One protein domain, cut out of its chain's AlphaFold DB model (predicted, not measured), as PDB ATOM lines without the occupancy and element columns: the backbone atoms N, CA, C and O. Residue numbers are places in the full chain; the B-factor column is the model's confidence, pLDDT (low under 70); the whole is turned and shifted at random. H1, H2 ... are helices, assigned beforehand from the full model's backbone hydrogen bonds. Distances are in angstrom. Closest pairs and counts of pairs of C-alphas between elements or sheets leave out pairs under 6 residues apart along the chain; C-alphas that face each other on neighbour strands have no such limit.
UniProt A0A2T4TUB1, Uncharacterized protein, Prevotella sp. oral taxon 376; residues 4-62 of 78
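This is residues 4 to 62 of the 78 residues of an uncharacterized protein of Prevotella sp. oral taxon 376 (UniProt A0A2T4TUB1). Two helices, H1 and H2, form a narrow V-shaped hairpin, joined by a tight link at its closed end; from the far end of H2 a long link leads away to a third helix, H3, which touches neither of them. The link and H3 make an arm that gives the model much of its length. The printed part has 59 residues, with three named helices in the order H1, H2, H3 and no named strand, and its class is all helix. It is extended, with a radius of gyration of the C-alphas of 19.4 A and spans of 57 by 23 by 13 A.

Start with H1, residues 4 to 17, and H2, residues 21 to 34, a helical hairpin. They run opposite ways at a shallow tilt of 34 degrees, only just short of steep. They touch with residues 14 to 17 of H1 and 23 to 27 of H2 alone; look for their closest C-alphas at Ile 17 and Leu 23, 6.1 A apart. H3, residues 47 to 58, is apart from both H1 and H2. In H1, H2 and H3 each O i to N i+4 pair is within hydrogen-bond range.

Find C-alpha 4 at (86.775, 46.403, 135.124); from there H1 runs 20.5 A to C-alpha 17. H2 begins at C-alpha 21, (101.806, 64.930, 146.519), and runs 20.1 A to C-alpha 34. H3 runs 16.8 A from C-alpha 47 to C-alpha 58 at (133.619, 74.262, 126.792).

The C-alphas of Met 4 and Glu 61, the two farthest apart, are 60.2 A from each other. The printed part has no cut. The link from H2 to H3, residues 35 to 46, is long, and its residues 39 to 44 stand free. The mean pLDDT of the printed part is 87.0; look to residues 37 to 43 for values under 70.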
ATOM      1  N   MET A   4      87.327  45.925 133.856       94.81
ATOM      2  CA  MET A   4      86.775  46.403 135.124       94.81
ATOM      3  C   MET A   4      87.739  46.145 136.288       94.81
ATOM      4  O   MET A   4      88.058  47.071 137.022       94.81
ATOM      5  N   GLN A   5      88.278  44.925 136.381       95.31
ATOM      6  CA  GLN A   5      89.254  44.552 137.412       95.31
ATOM      7  C   GLN A   5      90.553  45.365 137.298       95.31
ATOM      8  O   GLN A   5      91.136  45.756 138.303       95.31
ATOM      9  N   LEU A   6      90.995  45.662 136.071       94.94
ATOM     10  CA  LEU A   6      92.148  46.534 135.820       94.94
ATOM     11  C   LEU A   6      91.908  47.975 136.286       94.94
ATOM     12  O   LEU A   6      92.802  48.591 136.863       94.94
ATOM     13  N   ASN A   7      90.712  48.510 136.039       93.94
ATOM     14  CA  ASN A   7      90.356  49.857 136.470       93.94
ATOM     15  C   ASN A   7      90.278  49.949 137.999       93.94
ATOM     16  O   ASN A   7      90.804  50.899 138.573       93.94
ATOM     17  N   GLU A   8      89.672  48.961 138.657       96.25
ATOM     18  CA  GLU A   8      89.618  48.885 140.123       96.25
ATOM     19  C   GLU A   8      91.017  48.855 140.740       96.25
ATOM     20  O   GLU A   8      91.299  49.639 141.646       96.25
ATOM     21  N   GLU A   9      91.915  48.028 140.201       95.50
ATOM     22  CA  GLU A   9      93.302  47.961 140.665       95.50
ATOM     23  C   GLU A   9      94.026  49.302 140.473       95.50
ATOM     24  O   GLU A   9      94.678  49.795 141.391       95.50
ATOM     25  N   LEU A  10      93.868  49.955 139.315       94.25
ATOM     26  CA  LEU A  10      94.456  51.275 139.070       94.25
ATOM     27  C   LEU A  10      93.969  52.312 140.093       94.25
ATOM     28  O   LEU A  10      94.778  53.051 140.657       94.25
ATOM     29  N   PHE A  11      92.660  52.376 140.345       95.12
ATOM     30  CA  PHE A  11      92.102  53.315 141.317       95.12
ATOM     31  C   PHE A  11      92.546  53.001 142.745       95.12
ATOM     32  O   PHE A  11      92.845  53.928 143.499       95.12
ATOM     33  N   HIS A  12      92.661  51.722 143.100       95.94
ATOM     34  CA  HIS A  12      93.186  51.297 144.392       95.94
ATOM     35  C   HIS A  12      94.639  51.757 144.589       95.94
ATOM     36  O   HIS A  12      94.956  52.389 145.597       95.94
ATOM     37  N   GLN A  13      95.510  51.540 143.599       94.94
ATOM     38  CA  GLN A  13      96.904  51.993 143.663       94.94
ATOM     39  C   GLN A  13      97.017  53.520 143.749       94.94
ATOM     40  O   GLN A  13      97.827  54.040 144.516       94.94
ATOM     41  N   LEU A  14      96.174  54.258 143.019       95.00
ATOM     42  CA  LEU A  14      96.114  55.718 143.126       95.00
ATOM     43  C   LEU A  14      95.667  56.170 144.522       95.00
ATOM     44  O   LEU A  14      96.234  57.118 145.061       95.00
ATOM     45  N   ALA A  15      94.699  55.484 145.135       93.88
ATOM     46  CA  ALA A  15      94.234  55.794 146.485       93.88
ATOM     47  C   ALA A  15      95.327  55.586 147.548       93.88
ATOM     48  O   ALA A  15      95.434  56.400 148.468       93.88
ATOM     49  N   ILE A  16      96.171  54.556 147.400       94.69
ATOM     50  CA  ILE A  16      97.314  54.303 148.298       94.69
ATOM     51  C   ILE A  16      98.263  55.507 148.328       94.69
ATOM     52  O   ILE A  16      98.715  55.916 149.397       94.69
ATOM     53  N   ILE A  17      98.550  56.093 147.164       93.12
ATOM     54  CA  ILE A  17      99.522  57.187 147.042       93.12
ATOM     55  C   ILE A  17      98.896  58.586 147.124       93.12
ATOM     56  O   ILE A  17      99.628  59.570 147.148       93.12
ATOM     57  N   ALA A  18      97.565  58.705 147.199       92.88
ATOM     58  CA  ALA A  18      96.841  59.976 147.078       92.88
ATOM     59  C   ALA A  18      97.218  61.037 148.127       92.88
ATOM     60  O   ALA A  18      97.040  62.229 147.887       92.88
ATOM     61  N   LYS A  19      97.730  60.618 149.291       92.44
ATOM     62  CA  LYS A  19      98.153  61.521 150.375       92.44
ATOM     63  C   LYS A  19      99.568  62.082 150.190       92.44
ATOM     64  O   LYS A  19      99.927  63.024 150.889       92.44
ATOM     65  N   ASP A  20     100.358  61.521 149.276       96.75
ATOM     66  CA  ASP A  20     101.706  61.984 148.953       96.75
ATOM     67  C   ASP A  20     101.685  62.734 147.615       96.75
ATOM     68  O   ASP A  20     101.558  62.155 146.531       96.75
ATOM     69  N   GLU A  21     101.827  64.055 147.691       93.25
ATOM     70  CA  GLU A  21     101.806  64.930 146.519       93.25
ATOM     71  C   GLU A  21     102.937  64.608 145.521       93.25
ATOM     72  O   GLU A  21     102.758  64.710 144.302       93.25
ATOM     73  N   GLY A  22     104.104  64.182 146.015       95.25
ATOM     74  CA  GLY A  22     105.253  63.816 145.195       95.25
ATOM     75  C   GLY A  22     105.008  62.538 144.392       95.25
ATOM     76  O   GLY A  22     105.302  62.494 143.191       95.25
ATOM     77  N   LEU A  23     104.434  61.513 145.023       95.00
ATOM     78  CA  LEU A  23     104.053  60.268 144.351       95.00
ATOM     79  C   LEU A  23     102.903  60.489 143.365       95.00
ATOM     80  O   LEU A  23     102.982  60.017 142.229       95.00
ATOM     81  N   MET A  24     101.896  61.283 143.736       94.88
ATOM     82  CA  MET A  24     100.799  61.642 142.831       94.88
ATOM     83  C   MET A  24     101.287  62.383 141.583       94.88
ATOM     84  O   MET A  24     100.871  62.054 140.470       94.88
ATOM     85  N   ARG A  25     102.233  63.328 141.715       94.25
ATOM     86  CA  ARG A  25     102.845  63.993 140.548       94.25
ATOM     87  C   ARG A  25     103.547  63.006 139.617       94.25
ATOM     88  O   ARG A  25     103.402  63.115 138.397       94.25
ATOM     89  N   LYS A  26     104.287  62.036 140.164       93.38
ATOM     90  CA  LYS A  26     104.961  60.994 139.369       93.38
ATOM     91  C   LYS A  26     103.957  60.103 138.636       93.38
ATOM     92  O   LYS A  26     104.139  59.860 137.444       93.38
ATOM     93  N   ALA A  27     102.887  59.680 139.310       93.69
ATOM     94  CA  ALA A  27     101.830  58.867 138.713       93.69
ATOM     95  C   ALA A  27     101.132  59.597 137.555       93.69
ATOM     96  O   ALA A  27     101.010  59.051 136.459       93.69
ATOM     97  N   VAL A  28     100.768  60.871 137.745       91.25
ATOM     98  CA  VAL A  28     100.176  61.703 136.685       91.25
ATOM     99  C   VAL A  28     101.121  61.844 135.490       91.25
ATOM    100  O   VAL A  28     100.680  61.726 134.347       91.25
ATOM    101  N   LYS A  29     102.422  62.064 135.725       90.75
ATOM    102  CA  LYS A  29     103.417  62.166 134.648       90.75
ATOM    103  C   LYS A  29     103.522  60.865 133.844       90.75
ATOM    104  O   LYS A  29     103.488  60.897 132.616       90.75
ATOM    105  N   ALA A  30     103.585  59.724 134.528       90.75
ATOM    106  CA  ALA A  30     103.628  58.413 133.883       90.75
ATOM    107  C   ALA A  30     102.373  58.151 133.033       90.75
ATOM    108  O   ALA A  30     102.493  57.751 131.876       90.75
ATOM    109  N   LEU A  31     101.182  58.455 133.560       91.25
ATOM    110  CA  LEU A  31      99.922  58.323 132.822       91.25
ATOM    111  C   LEU A  31      99.875  59.233 131.588       91.25
ATOM    112  O   LEU A  31      99.457  58.788 130.521       91.25
ATOM    113  N   LYS A  32     100.351  60.482 131.691       87.25
ATOM    114  CA  LYS A  32     100.453  61.395 130.539       87.25
ATOM    115  C   LYS A  32     101.397  60.861 129.462       87.25
ATOM    116  O   LYS A  32     101.071  60.968 128.282       87.25
ATOM    117  N   ARG A  33     102.523  60.257 129.856       86.00
ATOM    118  CA  ARG A  33     103.471  59.625 128.930       86.00
ATOM    119  C   ARG A  33     102.866  58.410 128.223       86.00
ATOM    120  O   ARG A  33     103.013  58.292 127.013       86.00
ATOM    121  N   ILE A  34     102.150  57.547 128.951       86.44
ATOM    122  CA  ILE A  34     101.449  56.377 128.385       86.44
ATOM    123  C   ILE A  34     100.340  56.817 127.425       86.44
ATOM    124  O   ILE A  34     100.212  56.271 126.335       86.44
ATOM    125  N   ALA A  35      99.561  57.831 127.805       85.81
ATOM    126  CA  ALA A  35      98.471  58.363 126.992       85.81
ATOM    127  C   ALA A  35      98.947  59.223 125.803       85.81
ATOM    128  O   ALA A  35      98.108  59.802 125.115       85.81
ATOM    129  N   GLY A  36     100.264  59.372 125.594       72.25
ATOM    130  CA  GLY A  36     100.835  60.227 124.548       72.25
ATOM    131  C   GLY A  36     100.465  61.711 124.686       72.25
ATOM    132  O   GLY A  36     100.503  62.445 123.704       72.25
ATOM    133  N   LYS A  37     100.050  62.144 125.886       60.34
ATOM    134  CA  LYS A  37      99.605  63.516 126.193       60.34
ATOM    135  C   LYS A  37     100.684  64.388 126.822       60.34
ATOM    136  O   LYS A  37     100.479  65.591 126.948       60.34
ATOM    137  N   GLU A  38     101.826  63.823 127.211       55.41
ATOM    138  CA  GLU A  38     103.039  64.622 127.075       55.41
ATOM    139  C   GLU A  38     103.215  64.765 125.570       55.41
ATOM    140  O   GLU A  38     103.446  63.767 124.888       55.41
ATOM    141  N   THR A  39     103.050  65.986 125.051       53.88
ATOM    142  CA  THR A  39     103.775  66.384 123.849       53.88
ATOM    143  C   THR A  39     105.138  65.742 123.999       53.88
ATOM    144  O   THR A  39     105.859  66.064 124.947       53.88
ATOM    145  N   LEU A  40     105.437  64.754 123.155       55.06
ATOM    146  CA  LEU A  40     106.811  64.408 122.882       55.06
ATOM    147  C   LEU A  40     107.394  65.769 122.526       55.06
ATOM    148  O   LEU A  40     107.123  66.279 121.441       55.06
ATOM    149  N   GLU A  41     108.063  66.430 123.472       57.22
ATOM    150  CA  GLU A  41     109.049  67.412 123.091       57.22
ATOM    151  C   GLU A  41     110.012  66.547 122.308       57.22
ATOM    152  O   GLU A  41     110.831  65.822 122.877       57.22
ATOM    153  N   THR A  42     109.775  66.485 120.998       61.62
ATOM    154  CA  THR A  42     110.728  65.981 120.043       61.62
ATOM    155  C   THR A  42     112.017  66.643 120.478       61.62
ATOM    156  O   THR A  42     112.050  67.879 120.564       61.62
ATOM    157  N   PRO A  43     113.015  65.850 120.901       67.38
ATOM    158  CA  PRO A  43     114.257  66.411 121.383       67.38
ATOM    159  C   PRO A  43     114.692  67.456 120.366       67.38
ATOM    160  O   PRO A  43     114.779  67.151 119.177       67.38
ATOM    161  N   ARG A  44     114.876  68.709 120.805       75.81
ATOM    162  CA  ARG A  44     115.222  69.813 119.890       75.81
ATOM    163  C   ARG A  44     116.522  69.539 119.120       75.81
ATOM    164  O   ARG A  44     116.832  70.273 118.190       75.81
ATOM    165  N   MET A  45     117.284  68.540 119.563       85.06
ATOM    166  CA  MET A  45     118.485  68.002 118.941       85.06
ATOM    167  C   MET A  45     118.692  66.541 119.377       85.06
ATOM    168  O   MET A  45     118.138  66.113 120.398       85.06
ATOM    169  N   SER A  46     119.497  65.786 118.630       90.25
ATOM    170  CA  SER A  46     119.919  64.434 119.009       90.25
ATOM    171  C   SER A  46     120.871  64.439 120.214       90.25
ATOM    172  O   SER A  46     121.374  65.481 120.648       90.25
ATOM    173  N   ARG A  47     121.150  63.253 120.771       86.25
ATOM    174  CA  ARG A  47     122.131  63.105 121.856       86.25
ATOM    175  C   ARG A  47     123.521  63.540 121.393       86.25
ATOM    176  O   ARG A  47     124.220  64.232 122.124       86.25
ATOM    177  N   GLU A  48     123.905  63.148 120.187       92.56
ATOM    178  CA  GLU A  48     125.196  63.465 119.583       92.56
ATOM    179  C   GLU A  48     125.335  64.979 119.363       92.56
ATOM    180  O   GLU A  48     126.349  65.567 119.736       92.56
ATOM    181  N   GLU A  49     124.285  65.631 118.853       91.88
ATOM    182  CA  GLU A  49     124.244  67.087 118.664       91.88
ATOM    183  C   GLU A  49     124.346  67.850 119.992       91.88
ATOM    184  O   GLU A  49     125.004  68.894 120.063       91.88
ATOM    185  N   PHE A  50     123.739  67.324 121.059       92.38
ATOM    186  CA  PHE A  50     123.854  67.895 122.397       92.38
ATOM    187  C   PHE A  50     125.304  67.873 122.900       92.38
ATOM    188  O   PHE A  50     125.822  68.913 123.306       92.38
ATOM    189  N   PHE A  51     125.984  66.724 122.835       93.56
ATOM    190  CA  PHE A  51     127.370  66.620 123.308       93.56
ATOM    191  C   PHE A  51     128.343  67.439 122.452       93.56
ATOM    192  O   PHE A  51     129.200  68.117 123.014       93.56
ATOM    193  N   ALA A  52     128.144  67.492 121.132       93.00
ATOM    194  CA  ALA A  52     128.934  68.356 120.256       93.00
ATOM    195  C   ALA A  52     128.791  69.848 120.624       93.00
ATOM    196  O   ALA A  52     129.763  70.606 120.596       93.00
ATOM    197  N   ARG A  53     127.585  70.290 121.018       90.88
ATOM    198  CA  ARG A  53     127.363  71.655 121.521       90.88
ATOM    199  C   ARG A  53     128.064  71.916 122.849       90.88
ATOM    200  O   ARG A  53     128.625  72.998 123.007       90.88
ATOM    201  N   ILE A  54     128.044  70.961 123.777       91.44
ATOM    202  CA  ILE A  54     128.732  71.085 125.071       91.44
ATOM    203  C   ILE A  54     130.248  71.173 124.877       91.44
ATOM    204  O   ILE A  54     130.872  72.065 125.445       91.44
ATOM    205  N   GLU A  55     130.835  70.319 124.035       91.12
ATOM    206  CA  GLU A  55     132.268  70.381 123.724       91.12
ATOM    207  C   GLU A  55     132.647  71.733 123.117       91.12
ATOM    208  O   GLU A  55     133.574  72.388 123.596       91.12
ATOM    209  N   LYS A  56     131.879  72.217 122.134       89.12
ATOM    210  CA  LYS A  56     132.116  73.535 121.534       89.12
ATOM    211  C   LYS A  56     131.991  74.673 122.553       89.12
ATOM    212  O   LYS A  56     132.792  75.601 122.525       89.12
ATOM    213  N   ALA A  57     131.006  74.610 123.449       87.06
ATOM    214  CA  ALA A  57     130.817  75.615 124.495       87.06
ATOM    215  C   ALA A  57     131.947  75.590 125.538       87.06
ATOM    216  O   ALA A  57     132.354  76.648 126.005       87.06
ATOM    217  N   SER A  58     132.495  74.410 125.854       83.31
ATOM    218  CA  SER A  58     133.619  74.262 126.792       83.31
ATOM    219  C   SER A  58     134.914  74.919 126.304       83.31
ATOM    220  O   SER A  58     135.768  75.270 127.112       83.31
ATOM    221  N   GLN A  59     135.047  75.114 124.990       85.94
ATOM    222  CA  GLN A  59     136.176  75.809 124.366       85.94
ATOM    223  C   GLN A  59     135.947  77.324 124.227       85.94
ATOM    224  O   GLN A  59     136.858  78.041 123.817       85.94
ATOM    225  N   GLY A  60     134.738  77.810 124.513       81.31
ATOM    226  CA  GLY A  60     134.383  79.224 124.425       81.31
ATOM    227  C   GLY A  60     134.645  79.997 125.718       81.31
ATOM    228  O   GLY A  60     134.979  79.432 126.760       81.31
ATOM    229  N   GLU A  61     134.447  81.314 125.666       83.00
ATOM    230  CA  GLU A  61     134.467  82.150 126.868       83.00
ATOM    231  C   GLU A  61     133.306  81.788 127.796       83.00
ATOM    232  O   GLU A  61     132.130  81.900 127.442       83.00
ATOM    233  N   SER A  62     133.649  81.389 129.018       84.25
ATOM    234  CA  SER A  62     132.671  81.247 130.089       84.25
ATOM    235  C   SER A  62     132.318  82.623 130.647       84.25
ATOM    236  O   SER A  62     133.202  83.429 130.934       84.25
TER     237      SER A  62